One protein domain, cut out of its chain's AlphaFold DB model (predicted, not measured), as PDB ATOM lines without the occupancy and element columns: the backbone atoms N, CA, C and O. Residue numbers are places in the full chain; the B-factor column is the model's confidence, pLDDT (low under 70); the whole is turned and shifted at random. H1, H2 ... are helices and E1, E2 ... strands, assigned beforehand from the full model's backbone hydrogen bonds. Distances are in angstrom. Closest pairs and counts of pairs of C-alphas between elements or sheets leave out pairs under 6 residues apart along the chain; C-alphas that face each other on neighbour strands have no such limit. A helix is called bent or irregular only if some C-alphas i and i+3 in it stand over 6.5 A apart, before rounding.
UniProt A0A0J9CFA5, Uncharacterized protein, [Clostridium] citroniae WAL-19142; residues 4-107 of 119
ATOM      1  N   SER A   4     217.064 157.952 259.101       71.81
ATOM      2  CA  SER A   4     217.691 159.255 259.367       71.81
ATOM      3  C   SER A   4     219.166 159.330 258.948       71.81
ATOM      4  O   SER A   4     219.576 160.341 258.380       71.81
ATOM      5  N   ASP A   5     219.944 158.259 259.145       78.88
ATOM      6  CA  ASP A   5     221.376 158.235 258.807       78.88
ATOM      7  C   ASP A   5     221.605 158.211 257.301       78.88
ATOM      8  O   ASP A   5     222.471 158.915 256.785       78.88
ATOM      9  N   ALA A   6     220.803 157.430 256.575       82.44
ATOM     10  CA  ALA A   6     220.891 157.352 255.121       82.44
ATOM     11  C   ALA A   6     220.582 158.711 254.473       82.44
ATOM     12  O   ALA A   6     221.311 159.153 253.587       82.44
ATOM     13  N   LYS A   7     219.556 159.420 254.966       84.00
ATOM     14  CA  LYS A   7     219.202 160.766 254.492       84.00
ATOM     15  C   LYS A   7     220.317 161.781 254.766       84.00
ATOM     16  O   LYS A   7     220.614 162.606 253.904       84.00
ATOM     17  N   CYS A   8     220.946 161.708 255.941       83.69
ATOM     18  CA  CYS A   8     222.079 162.563 256.291       83.69
ATOM     19  C   CYS A   8     223.288 162.299 255.379       83.69
ATOM     20  O   CYS A   8     223.802 163.228 254.754       83.69
ATOM     21  N   LYS A   9     223.677 161.028 255.209       86.25
ATOM     22  CA  LYS A   9     224.776 160.622 254.315       86.25
ATOM     23  C   LYS A   9     224.524 161.042 252.866       86.25
ATOM     24  O   LYS A   9     225.415 161.609 252.241       86.25
ATOM     25  N   ALA A  10     223.307 160.844 252.357       89.19
ATOM     26  CA  ALA A  10     222.929 161.267 251.009       89.19
ATOM     27  C   ALA A  10     223.023 162.791 250.827       89.19
ATOM     28  O   ALA A  10     223.502 163.262 249.796       89.19
ATOM     29  N   ARG A  11     222.619 163.575 251.837       88.50
ATOM     30  CA  ARG A  11     222.762 165.037 251.815       88.50
ATOM     31  C   ARG A  11     224.228 165.459 251.770       88.50
ATOM     32  O   ARG A  11     224.587 166.273 250.928       88.50
ATOM     33  N   ILE A  12     225.065 164.882 252.633       88.62
ATOM     34  CA  ILE A  12     226.505 165.171 252.665       88.62
ATOM     35  C   ILE A  12     227.147 164.820 251.323       88.62
ATOM     36  O   ILE A  12     227.885 165.635 250.781       88.62
ATOM     37  N   PHE A  13     226.837 163.650 250.763       90.19
ATOM     38  CA  PHE A  13     227.346 163.240 249.457       90.19
ATOM     39  C   PHE A  13     226.923 164.217 248.352       90.19
ATOM     40  O   PHE A  13     227.753 164.680 247.573       90.19
ATOM     41  N   LYS A  14     225.644 164.608 248.324       89.56
ATOM     42  CA  LYS A  14     225.145 165.604 247.370       89.56
ATOM     43  C   LYS A  14     225.881 166.937 247.496       89.56
ATOM     44  O   LYS A  14     226.293 167.501 246.487       89.56
ATOM     45  N   ASP A  15     226.025 167.443 248.715       88.25
ATOM     46  CA  ASP A  15     226.573 168.775 248.961       88.25
ATOM     47  C   ASP A  15     228.101 168.833 248.810       88.25
ATOM     48  O   ASP A  15     228.609 169.837 248.321       88.25
ATOM     49  N   LYS A  16     228.825 167.773 249.193       89.12
ATOM     50  CA  LYS A  16     230.299 167.741 249.191       89.12
ATOM     51  C   LYS A  16     230.928 167.070 247.972       89.12
ATOM     52  O   LYS A  16     232.096 167.321 247.717       89.12
ATOM     53  N   VAL A  17     230.201 166.205 247.263       90.12
ATOM     54  CA  VAL A  17     230.746 165.436 246.129       90.12
ATOM     55  C   VAL A  17     230.060 165.833 244.828       90.12
ATOM     56  O   VAL A  17     230.716 166.319 243.914       90.12
ATOM     57  N   LEU A  18     228.731 165.689 244.750       89.19
ATOM     58  CA  LEU A  18     228.012 165.921 243.491       89.19
ATOM     59  C   LEU A  18     228.007 167.393 243.074       89.19
ATOM     60  O   LEU A  18     228.291 167.695 241.921       89.19
ATOM     61  N   LYS A  19     227.677 168.320 243.985       89.00
ATOM     62  CA  LYS A  19     227.604 169.749 243.640       89.00
ATOM     63  C   LYS A  19     228.941 170.319 243.142       89.00
ATOM     64  O   LYS A  19     228.896 170.998 242.119       89.00
ATOM     65  N   PRO A  20     230.094 170.061 243.794       92.00
ATOM     66  CA  PRO A  20     231.387 170.494 243.268       92.00
ATOM     67  C   PRO A  20     231.696 169.897 241.895       92.00
ATOM     68  O   PRO A  20     231.984 170.649 240.976       92.00
ATOM     69  N   ALA A  21     231.505 168.586 241.709       92.06
ATOM     70  CA  ALA A  21     231.764 167.941 240.420       92.06
ATOM     71  C   ALA A  21     230.904 168.524 239.283       92.06
ATOM     72  O   ALA A  21     231.401 168.775 238.187       92.06
ATOM     73  N   ILE A  22     229.620 168.792 239.552       92.19
ATOM     74  CA  ILE A  22     228.721 169.456 238.595       92.19
ATOM     75  C   ILE A  22     229.198 170.882 238.306       92.19
ATOM     76  O   ILE A  22     229.200 171.300 237.150       92.19
ATOM     77  N   LYS A  23     229.602 171.638 239.336       93.50
ATOM     78  CA  LYS A  23     230.131 172.998 239.168       93.50
ATOM     79  C   LYS A  23     231.367 172.992 238.264       93.50
ATOM     80  O   LYS A  23     231.407 173.791 237.334       93.50
ATOM     81  N   ASP A  24     232.316 172.091 238.498       93.75
ATOM     82  CA  ASP A  24     233.561 172.006 237.726       93.75
ATOM     83  C   ASP A  24     233.283 171.676 236.252       93.75
ATOM     84  O   ASP A  24     233.807 172.331 235.350       93.75
ATOM     85  N   GLN A  25     232.383 170.722 235.988       94.25
ATOM     86  CA  GLN A  25     231.954 170.390 234.624       94.25
ATOM     87  C   GLN A  25     231.282 171.575 233.923       94.25
ATOM     88  O   GLN A  25     231.584 171.864 232.766       94.25
ATOM     89  N   LEU A  26     230.388 172.285 234.617       93.81
ATOM     90  CA  LEU A  26     229.714 173.460 234.067       93.81
ATOM     91  C   LEU A  26     230.676 174.624 233.827       93.81
ATOM     92  O   LEU A  26     230.518 175.339 232.842       93.81
ATOM     93  N   GLN A  27     231.684 174.798 234.682       94.06
ATOM     94  CA  GLN A  27     232.728 175.796 234.478       94.06
ATOM     95  C   GLN A  27     233.506 175.509 233.189       94.06
ATOM     96  O   GLN A  27     233.649 176.408 232.361       94.06
ATOM     97  N   ILE A  28     233.929 174.259 232.975       92.69
ATOM     98  CA  ILE A  28     234.615 173.846 231.742       92.69
ATOM     99  C   ILE A  28     233.719 174.093 230.525       92.69
ATOM    100  O   ILE A  28     234.135 174.758 229.581       92.69
ATOM    101  N   LEU A  29     232.466 173.627 230.558       91.06
ATOM    102  CA  LEU A  29     231.519 173.832 229.457       91.06
ATOM    103  C   LEU A  29     231.275 175.318 229.171       91.06
ATOM    104  O   LEU A  29     231.197 175.709 228.009       91.06
ATOM    105  N   SER A  30     231.200 176.154 230.211       89.38
ATOM    106  CA  SER A  30     231.050 177.600 230.044       89.38
ATOM    107  C   SER A  30     232.253 178.227 229.335       89.38
ATOM    108  O   SER A  30     232.066 179.072 228.470       89.38
ATOM    109  N   GLN A  31     233.477 177.778 229.628       88.06
ATOM    110  CA  GLN A  31     234.680 178.250 228.938       88.06
ATOM    111  C   GLN A  31     234.707 177.796 227.474       88.06
ATOM    112  O   GLN A  31     235.065 178.582 226.602       88.06
ATOM    113  N   VAL A  32     234.265 176.566 227.194       89.56
ATOM    114  CA  VAL A  32     234.185 176.034 225.824       89.56
ATOM    115  C   VAL A  32     233.261 176.890 224.952       89.56
ATOM    116  O   VAL A  32     233.659 177.273 223.859       89.56
ATOM    117  N   VAL A  33     232.062 177.240 225.435       88.56
ATOM    118  CA  VAL A  33     231.115 178.063 224.650       88.56
ATOM    119  C   VAL A  33     231.524 179.534 224.550       88.56
ATOM    120  O   VAL A  33     231.082 180.244 223.650       88.56
ATOM    121  N   LEU A  34     232.343 180.021 225.482       86.75
ATOM    122  CA  LEU A  34     232.831 181.398 225.475       86.75
ATOM    123  C   LEU A  34     234.005 181.602 224.509       86.75
ATOM    124  O   LEU A  34     234.248 182.740 224.096       86.75
ATOM    125  N   CYS A  35     234.694 180.529 224.110       83.75
ATOM    126  CA  CYS A  35     235.868 180.545 223.236       83.75
ATOM    127  C   CYS A  35     236.962 181.505 223.742       83.75
ATOM    128  O   CYS A  35     237.742 181.151 224.620       83.75
ATOM    129  N   SER A  36     237.033 182.718 223.185       82.69
ATOM    130  CA  SER A  36     238.010 183.758 223.540       82.69
ATOM    131  C   SER A  36     237.515 184.746 224.602       82.69
ATOM    132  O   SER A  36     238.243 185.670 224.962       82.69
ATOM    133  N   LYS A  37     236.274 184.595 225.074       85.06
ATOM    134  CA  LYS A  37     235.682 185.451 226.104       85.06
ATOM    135  C   LYS A  37     235.963 184.896 227.499       85.06
ATOM    136  O   LYS A  37     235.999 183.690 227.722       85.06
ATOM    137  N   GLU A  38     236.082 185.793 228.461       88.44
ATOM    138  CA  GLU A  38     236.277 185.503 229.874       88.44
ATOM    139  C   GLU A  38     234.978 185.732 230.645       88.44
ATOM    140  O   GLU A  38     234.265 186.699 230.395       88.44
ATOM    141  N   LEU A  39     234.682 184.859 231.611       90.31
ATOM    142  CA  LEU A  39     233.577 185.016 232.556       90.31
ATOM    143  C   LEU A  39     234.134 185.283 233.952       90.31
ATOM    144  O   LEU A  39     234.809 184.431 234.530       90.31
ATOM    145  N   LYS A  40     233.775 186.430 234.529       91.38
ATOM    146  CA  LYS A  40     234.029 186.756 235.934       91.38
ATOM    147  C   LYS A  40     232.740 186.611 236.734       91.38
ATOM    148  O   LYS A  40     231.728 187.200 236.366       91.38
ATOM    149  N   ILE A  41     232.774 185.856 237.831       91.06
ATOM    150  CA  ILE A  41     231.635 185.711 238.746       91.06
ATOM    151  C   ILE A  41     231.962 186.402 240.068       91.06
ATOM    152  O   ILE A  41     233.017 186.172 240.651       91.06
ATOM    153  N   GLU A  42     231.043 187.235 240.538       89.88
ATOM    154  CA  GLU A  42     231.150 187.994 241.781       89.88
ATOM    155  C   GLU A  42     230.005 187.623 242.722       89.88
ATOM    156  O   GLU A  42     228.864 187.410 242.287       89.88
ATOM    157  N   TYR A  43     230.296 187.571 244.020       88.81
ATOM    158  CA  TYR A  43     229.303 187.375 245.066       88.81
ATOM    159  C   TYR A  43     228.982 188.712 245.739       88.81
ATOM    160  O   TYR A  43     229.861 189.530 245.977       88.81
ATOM    161  N   TYR A  44     227.714 188.955 246.072       78.31
ATOM    162  CA  TYR A  44     227.257 190.266 246.553       78.31
ATOM    163  C   TYR A  44     227.967 190.754 247.828       78.31
ATOM    164  O   TYR A  44     228.026 191.956 248.062       78.31
ATOM    165  N   LYS A  45     228.503 189.851 248.664       74.81
ATOM    166  CA  LYS A  45     229.296 190.255 249.839       74.81
ATOM    167  C   LYS A  45     230.665 190.824 249.476       74.81
ATOM    168  O   LYS A  45     231.227 191.550 250.286       74.81
ATOM    169  N   ASP A  46     231.154 190.534 248.278       66.25
ATOM    170  CA  ASP A  46     232.389 191.103 247.749       66.25
ATOM    171  C   ASP A  46     232.153 192.531 247.215       66.25
ATOM    172  O   ASP A  46     233.101 193.279 246.993       66.25
ATOM    173  N   ALA A  47     230.885 192.942 247.058       60.19
ATOM    174  CA  ALA A  47     230.466 194.288 246.680       60.19
ATOM    175  C   ALA A  47     229.996 195.074 247.919       60.19
ATOM    176  O   ALA A  47     228.802 195.158 248.223       60.19
ATOM    177  N   VAL A  48     230.946 195.648 248.660       57.97
ATOM    178  CA  VAL A  48     230.644 196.600 249.740       57.97
ATOM    179  C   VAL A  48     230.589 198.005 249.143       57.97
ATOM    180  O   VAL A  48     231.593 198.507 248.643       57.97
ATOM    181  N   TYR A  49     229.415 198.637 249.167       58.44
ATOM    182  CA  TYR A  49     229.264 200.028 248.736       58.44
ATOM    183  C   TYR A  49     229.877 200.990 249.768       58.44
ATOM    184  O   TYR A  49     230.058 200.643 250.935       58.44
ATOM    185  N   ALA A  50     230.176 202.223 249.342       55.47
ATOM    186  CA  ALA A  50     230.787 203.263 250.181       55.47
ATOM    187  C   ALA A  50     229.966 203.623 251.438       55.47
ATOM    188  O   ALA A  50     230.504 204.190 252.384       55.47
ATOM    189  N   ASP A  51     228.678 203.275 251.468       61.50
ATOM    190  CA  ASP A  51     227.774 203.455 252.609       61.50
ATOM    191  C   ASP A  51     227.808 202.286 253.617       61.50
ATOM    192  O   ASP A  51     227.034 202.267 254.576       61.50
ATOM    193  N   GLY A  52     228.680 201.295 253.399       55.91
ATOM    194  CA  GLY A  52     228.838 200.118 254.252       55.91
ATOM    195  C   GLY A  52     227.696 199.105 254.151       55.91
ATOM    196  O   GLY A  52     227.699 198.111 254.883       55.91
ATOM    197  N   LYS A  53     226.714 199.309 253.262       60.19
ATOM    198  CA  LYS A  53     225.584 198.389 253.110       60.19
ATOM    199  C   LYS A  53     225.909 197.317 252.081       60.19
ATOM    200  O   LYS A  53     226.180 197.590 250.916       60.19
ATOM    201  N   THR A  54     225.815 196.059 252.501       61.31
ATOM    202  CA  THR A  54     225.849 194.932 251.569       61.31
ATOM    203  C   THR A  54     224.491 194.822 250.881       61.31
ATOM    204  O   THR A  54     223.489 194.505 251.529       61.31
ATOM    205  N   LYS A  55     224.435 195.078 249.573       72.69
ATOM    206  CA  LYS A  55     223.198 194.980 248.787       72.69
ATOM    207  C   LYS A  55     223.314 193.825 247.797       72.69
ATOM    208  O   LYS A  55     224.337 193.672 247.141       72.69
ATOM    209  N   LEU A  56     222.267 193.001 247.708       81.69
ATOM    210  CA  LEU A  56     222.151 192.010 246.635       81.69
ATOM    211  C   LEU A  56     222.229 192.716 245.274       81.69
ATOM    212  O   LEU A  56     221.818 193.870 245.149       81.69
ATOM    213  N   PHE A  57     222.701 192.012 244.250       81.19
ATOM    214  CA  PHE A  57     222.674 192.533 242.891       81.19
ATOM    215  C   PHE A  57     221.228 192.673 242.421       81.19
ATOM    216  O   PHE A  57     220.452 191.720 242.504       81.19
ATOM    217  N   GLU A  58     220.851 193.852 241.945       78.19
ATOM    218  CA  GLU A  58     219.502 194.087 241.447       78.19
ATOM    219  C   GLU A  58     219.361 193.528 240.035       78.19
ATOM    220  O   GLU A  58     219.978 194.012 239.090       78.19
ATOM    221  N   GLN A  59     218.526 192.503 239.895       77.12
ATOM    222  CA  GLN A  59     218.073 192.025 238.604       77.12
ATOM    223  C   GLN A  59     216.674 192.574 238.346       77.12
ATOM    224  O   GLN A  59     215.710 192.199 239.021       77.12
ATOM    225  N   TYR A  60     216.548 193.414 237.328       72.25
ATOM    226  CA  TYR A  60     215.245 193.819 236.824       72.25
ATOM    227  C   TYR A  60     214.750 192.758 235.816       72.25
ATOM    228  O   TYR A  60     215.549 192.133 235.114       72.25
ATOM    229  N   PRO A  61     213.450 192.447 235.757       62.22
ATOM    230  CA  PRO A  61     212.909 191.551 234.741       62.22
ATOM    231  C   PRO A  61     212.717 192.316 233.423       62.22
ATOM    232  O   PRO A  61     211.657 192.881 233.176       62.22
ATOM    233  N   SER A  62     213.758 192.355 232.588       63.00
ATOM    234  CA  SER A  62     213.731 192.878 231.205       63.00
ATOM    235  C   SER A  62     213.268 194.324 230.981       63.00
ATOM    236  O   SER A  62     212.977 194.713 229.855       63.00
ATOM    237  N   CYS A  63     213.188 195.126 232.037       66.12
ATOM    238  CA  CYS A  63     212.656 196.483 231.984       66.12
ATOM    239  C   CYS A  63     213.711 197.453 231.443       66.12
ATOM    240  O   CYS A  63     214.889 197.350 231.802       66.12
ATOM    241  N   LYS A  64     213.304 198.444 230.645       67.88
ATOM    242  CA  LYS A  64     214.226 199.519 230.248       67.88
ATOM    243  C   LYS A  64     214.641 200.329 231.481       67.88
ATOM    244  O   LYS A  64     213.882 200.421 232.441       67.88
ATOM    245  N   GLN A  65     215.817 200.961 231.456       68.31
ATOM    246  CA  GLN A  65     216.355 201.698 232.612       68.31
ATOM    247  C   GLN A  65     215.403 202.775 233.157       68.31
ATOM    248  O   GLN A  65     215.248 202.929 234.367       68.31
ATOM    249  N   TRP A  66     214.692 203.482 232.276       72.06
ATOM    250  CA  TRP A  66     213.708 204.494 232.676       72.06
ATOM    251  C   TRP A  66     212.438 203.900 233.318       72.06
ATOM    252  O   TRP A  66     211.735 204.606 234.042       72.06
ATOM    253  N   GLU A  67     212.168 202.607 233.122       72.50
ATOM    254  CA  GLU A  67     211.032 201.877 233.705       72.50
ATOM    255  C   GLU A  67     211.367 201.246 235.064       72.50
ATOM    256  O   GLU A  67     210.463 200.791 235.763       72.50
ATOM    257  N   HIS A  68     212.637 201.248 235.492       75.50
ATOM    258  CA  HIS A  68     213.080 200.597 236.739       75.50
ATOM    259  C   HIS A  68     212.329 201.091 237.977       75.50
ATOM    260  O   HIS A  68     212.092 200.322 238.901       75.50
ATOM    261  N   ARG A  69     211.882 202.351 237.976       74.75
ATOM    262  CA  ARG A  69     211.084 202.932 239.071       74.75
ATOM    263  C   ARG A  69     209.736 202.233 239.265       74.75
ATOM    264  O   ARG A  69     209.192 202.261 240.362       74.75
ATOM    265  N   TYR A  70     209.205 201.632 238.204       74.38
ATOM    266  CA  TYR A  70     207.901 200.972 238.179       74.38
ATOM    267  C   TYR A  70     208.014 199.446 238.243       74.38
ATOM    268  O   TYR A  70     207.002 198.758 238.379       74.38
ATOM    269  N   CYS A  71     209.230 198.904 238.163       72.50
ATOM    270  CA  CYS A  71     209.464 197.471 238.129       72.50
ATOM    271  C   CYS A  71     210.183 197.001 239.397       72.50
ATOM    272  O   CYS A  71     211.274 197.481 239.705       72.50
ATOM    273  N   PRO A  72     209.626 196.023 240.129       72.56
ATOM    274  CA  PRO A  72     210.272 195.523 241.331       72.56
ATOM    275  C   PRO A  72     211.570 194.788 240.973       72.56
ATOM    276  O   PRO A  72     211.560 193.787 240.248       72.56
ATOM    277  N   ALA A  73     212.688 195.267 241.519       77.25
ATOM    278  CA  ALA A  73     213.972 194.587 241.426       77.25
ATOM    279  C   ALA A  73     213.942 193.259 242.197       77.25
ATOM    280  O   ALA A  73     213.417 193.171 243.311       77.25
ATOM    281  N   LYS A  74     214.564 192.220 241.635       79.88
ATOM    282  CA  LYS A  74     214.838 190.965 242.343       79.88
ATOM    283  C   LYS A  74     216.302 190.941 242.763       79.88
ATOM    284  O   LYS A  74     217.190 190.961 241.918       79.88
ATOM    285  N   GLY A  75     216.551 190.870 244.066       82.38
ATOM    286  CA  GLY A  75     217.905 190.739 244.599       82.38
ATOM    287  C   GLY A  75     218.499 189.365 244.288       82.38
ATOM    288  O   GLY A  75     217.888 188.341 244.595       82.38
ATOM    289  N   LYS A  76     219.701 189.346 243.713       87.81
ATOM    290  CA  LYS A  76     220.480 188.150 243.389       87.81
ATOM    291  C   LYS A  76     221.819 188.148 244.110       87.81
ATOM    292  O   LYS A  76     222.420 189.188 244.367       87.81
ATOM    293  N   LYS A  77     222.278 186.953 244.474       89.44
ATOM    294  CA  LYS A  77     223.512 186.777 245.253       89.44
ATOM    295  C   LYS A  77     224.765 186.808 244.390       89.44
ATOM    296  O   LYS A  77     225.817 187.182 244.892       89.44
ATOM    297  N   TYR A  78     224.650 186.396 243.136       90.19
ATOM    298  CA  TYR A  78     225.764 186.283 242.210       90.19
ATOM    299  C   TYR A  78     225.501 187.102 240.956       90.19
ATOM    300  O   TYR A  78     224.364 187.162 240.469       90.19
ATOM    301  N   ARG A  79     226.576 187.683 240.430       88.88
ATOM    302  CA  ARG A  79     226.622 188.366 239.142       88.88
ATOM    303  C   ARG A  79     227.758 187.778 238.312       88.88
ATOM    304  O   ARG A  79     228.880 187.705 238.793       88.88
ATOM    305  N   GLY A  80     227.466 187.356 237.089       89.00
ATOM    306  CA  GLY A  80     228.452 186.968 236.084       89.00
ATOM    307  C   GLY A  80     228.602 188.069 235.041       89.00
ATOM    308  O   GLY A  80     227.588 188.560 234.548       89.00
ATOM    309  N   TYR A  81     229.829 188.445 234.699       87.50
ATOM    310  CA  TYR A  81     230.135 189.405 233.641       87.50
ATOM    311  C   TYR A  81     231.070 188.774 232.612       87.50
ATOM    312  O   TYR A  81     232.081 188.180 232.993       87.50
ATOM    313  N   VAL A  82     230.717 188.883 231.329       85.94
ATOM    314  CA  VAL A  82     231.501 188.322 230.222       85.94
ATOM    315  C   VAL A  82     232.223 189.423 229.451       85.94
ATOM    316  O   VAL A  82     231.596 190.363 228.955       85.94
ATOM    317  N   THR A  83     233.534 189.257 229.288       78.94
ATOM    318  CA  THR A  83     234.414 190.161 228.536       78.94
ATOM    319  C   THR A  83     235.119 189.441 227.390       78.94
ATOM    320  O   THR A  83     235.603 188.339 227.598       78.94
ATOM    321  N   PRO A  84     235.267 190.050 226.204       71.50
ATOM    322  CA  PRO A  84     234.604 191.270 225.738       71.50
ATOM    323  C   PRO A  84     233.117 191.029 225.404       71.50
ATOM    324  O   PRO A  84     232.716 189.914 225.071       71.50
ATOM    325  N   GLY A  85     232.295 192.084 225.460       67.38
ATOM    326  CA  GLY A  85     230.902 192.047 224.979       67.38
ATOM    327  C   GLY A  85     229.829 192.539 225.952       67.38
ATOM    328  O   GLY A  85     228.686 192.689 225.539       67.38
ATOM    329  N   GLY A  86     230.169 192.819 227.212       72.06
ATOM    330  CA  GLY A  86     229.259 193.523 228.123       72.06
ATOM    331  C   GLY A  86     228.074 192.694 228.632       72.06
ATOM    332  O   GLY A  86     227.104 193.261 229.128       72.06
ATOM    333  N   TYR A  87     228.107 191.362 228.511       81.56
ATOM    334  CA  TYR A  87     226.987 190.521 228.942       81.56
ATOM    335  C   TYR A  87     226.989 190.349 230.460       81.56
ATOM    336  O   TYR A  87     227.994 189.946 231.047       81.56
ATOM    337  N   MET A  88     225.835 190.593 231.080       85.19
ATOM    338  CA  MET A  88     225.626 190.439 232.518       85.19
ATOM    339  C   MET A  88     224.569 189.377 232.814       85.19
ATOM    340  O   MET A  88     223.468 189.392 232.265       85.19
ATOM    341  N   PHE A  89     224.889 188.492 233.751       87.38
ATOM    342  CA  PHE A  89     224.016 187.432 234.240       87.38
ATOM    343  C   PHE A  89     223.851 187.562 235.750       87.38
ATOM    344  O   PHE A  89     224.806 187.854 236.460       87.38
ATOM    345  N   PHE A  90     222.653 187.291 236.264       88.19
ATOM    346  CA  PHE A  90     222.372 187.331 237.699       88.19
ATOM    347  C   PHE A  90     221.764 186.012 238.162       88.19
ATOM    348  O   PHE A  90     220.970 185.415 237.431       88.19
ATOM    349  N   GLY A  91     222.105 185.559 239.368       89.38
ATOM    350  CA  GLY A  91     221.658 184.268 239.891       89.38
ATOM    351  C   GLY A  91     221.816 184.120 241.402       89.38
ATOM    352  O   GLY A  91     222.415 184.954 242.084       89.38
ATOM    353  N   ASP A  92     221.257 183.043 241.940       90.06
ATOM    354  CA  ASP A  92     221.322 182.688 243.360       90.06
ATOM    355  C   ASP A  92     222.485 181.731 243.681       90.06
ATOM    356  O   ASP A  92     222.782 181.492 244.856       90.06
ATOM    357  N   SER A  93     223.173 181.220 242.652       91.50
ATOM    358  CA  SER A  93     224.374 180.379 242.753       91.50
ATOM    359  C   SER A  93     225.281 180.517 241.524       91.50
ATOM    360  O   SER A  93     224.802 180.869 240.450       91.50
ATOM    361  N   GLU A  94     226.566 180.168 241.648       92.31
ATOM    362  CA  GLU A  94     227.498 180.111 240.504       92.31
ATOM    363  C   GLU A  94     227.049 179.102 239.436       92.31
ATOM    364  O   GLU A  94     227.159 179.373 238.247       92.31
ATOM    365  N   ILE A  95     226.477 177.964 239.854       93.44
ATOM    366  CA  ILE A  95     225.918 176.949 238.943       93.44
ATOM    367  C   ILE A  95     224.864 177.575 238.023       93.44
ATOM    368  O   ILE A  95     224.879 177.346 236.818       93.44
ATOM    369  N   GLU A  96     223.971 178.398 238.579       92.38
ATOM    370  CA  GLU A  96     222.947 179.089 237.791       92.38
ATOM    371  C   GLU A  96     223.567 180.052 236.770       92.38
ATOM    372  O   GLU A  96     223.073 180.145 235.646       92.38
ATOM    373  N   ILE A  97     224.655 180.739 237.137       92.25
ATOM    374  CA  ILE A  97     225.391 181.613 236.216       92.25
ATOM    375  C   ILE A  97     225.987 180.793 235.067       92.25
ATOM    376  O   ILE A  97     225.746 181.135 233.911       92.25
ATOM    377  N   TYR A  98     226.685 179.690 235.353       93.38
ATOM    378  CA  TYR A  98     227.259 178.838 234.306       93.38
ATOM    379  C   TYR A  98     226.195 178.287 233.353       93.38
ATOM    380  O   TYR A  98     226.366 178.363 232.139       93.38
ATOM    381  N   CYS A  99     225.066 177.795 233.873       90.12
ATOM    382  CA  CYS A  99     223.967 177.318 233.030       90.12
ATOM    383  C   CYS A  99     223.405 178.424 232.124       90.12
ATOM    384  O   CYS A  99     223.132 178.165 230.955       90.12
ATOM    385  N   LYS A 100     223.246 179.650 232.640       88.69
ATOM    386  CA  LYS A 100     222.773 180.800 231.850       88.69
ATOM    387  C   LYS A 100     223.754 181.187 230.747       88.69
ATOM    388  O   LYS A 100     223.316 181.474 229.639       88.69
ATOM    389  N   VAL A 101     225.054 181.159 231.036       88.44
ATOM    390  CA  VAL A 101     226.109 181.406 230.043       88.44
ATOM    391  C   VAL A 101     226.076 180.337 228.953       88.44
ATOM    392  O   VAL A 101     226.009 180.678 227.777       88.44
ATOM    393  N   ILE A 102     226.032 179.055 229.326       89.19
ATOM    394  CA  ILE A 102     225.931 177.951 228.360       89.19
ATOM    395  C   ILE A 102     224.691 178.119 227.485       89.19
ATOM    396  O   ILE A 102     224.806 178.102 226.266       89.19
ATOM    397  N   ALA A 103     223.523 178.363 228.078       85.88
ATOM    398  CA  ALA A 103     222.293 178.567 227.319       85.88
ATOM    399  C   ALA A 103     222.366 179.776 226.364       85.88
ATOM    400  O   ALA A 103     221.816 179.715 225.271       85.88
ATOM    401  N   ALA A 104     223.044 180.857 226.763       82.06
ATOM    402  CA  ALA A 104     223.162 182.068 225.955       82.06
ATOM    403  C   ALA A 104     224.143 181.931 224.778       82.06
ATOM    404  O   ALA A 104     223.926 182.558 223.747       82.06
ATOM    405  N   PHE A 105     225.215 181.144 224.930       82.38
ATOM    406  CA  PHE A 105     226.295 181.052 223.936       82.38
ATOM    407  C   PHE A 105     226.350 179.721 223.168       82.38
ATOM    408  O   PHE A 105     227.054 179.644 222.170       82.38
ATOM    409  N   ALA A 106     225.616 178.683 223.586       79.38
ATOM    410  CA  ALA A 106     225.621 177.381 222.909       79.38
ATOM    411  C   ALA A 106     224.761 177.317 221.629       79.38
ATOM    412  O   ALA A 106     224.840 176.323 220.913       79.38
ATOM    413  N   SER A 107     223.928 178.325 221.345       66.31
ATOM    414  CA  SER A 107     223.092 178.357 220.135       66.31
ATOM    415  C   SER A 107     223.778 179.136 219.009       66.31
ATOM    416  O   SER A 107     224.035 180.329 219.168       66.31
TER     417      SER A 107
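AT A GLANCE: This is residues 4 to 107 of the 119 residues of an uncharacterized protein of [Clostridium] citroniae WAL-19142 (UniProt A0A0J9CFA5). A small antiparallel sheet, E1 - E4 - E5, has H3 over one face; the long helix H1 packs on H3 with residues 23 to 34, while its residues 4 to 18 stick out as an arm. The short strand pair E2 - E3, also antiparallel, and H2 form an extension away from that arm. The printed part has 104 residues, with three named helices and five named strands in the order H1 E1 E2 H2 E3 E4 E5 H3, class mixed. It is loose, with a radius of gyration of the C-alphas of 16.7 A, and spans 52 by 35 by 25 A.

IN THESE COORDINATES: H1, residues 4 to 34, runs 43.2 A from C-alpha 4 at (217.691, 159.255, 259.367), with a kink of 25 degrees near residue 13; it is neither bent nor irregular, but only just: C-alphas 16 and 19 are 6.5 A apart. E1 is residues 38 to 43, 16.8 A; E2 57 to 59, 6.3 A; H2 65 to 70, 10.1 A, irregular, with C-alphas 66 and 69 7.1 A apart; E3 74 to 76, 6.4 A; E4 78 to 83, 16.6 A; E5 87 to 91, 13.7 A. H3, residues 94 to 105, runs 16.6 A to C-alpha 105 at (226.295, 181.052, 223.936).

HOW THE PARTS SIT: H1 touches H3 with residues 23 to 34 alone, closest at the C-alphas of Ser 30 and Ile 102, 5.4 A, the same way at a shallow tilt of 34.9 degrees, only just short of steep. H1 only grazes the sheet. E1 and E4 are antiparallel; N 40 and O 81 are 2.9 A apart, within hydrogen-bond range. In the hairpin E4 and E5, N 80 and O 89 are 2.8 A apart. H3 on one face makes two layers, helix over sheet, at a height over the sheet of 8.7 A. In E2 and E3, N 57 and O 76 are 2.8 A apart. H2 is apart from H1 and H3. Every O i to N i+4 pair is within range in H3, 25 of 27 in H1, 0 of 2 in H2, where 2 of 3 O i to N i+3 pairs are.

THE WHOLE: The C-alphas farthest apart, Asp 5 and Trp 66, are 53.7 A apart. The printed part has no cut. The link E1 to E2 is long. pLDDT is under 70 at residues 46 to 54, 61 to 65, 85 and 107.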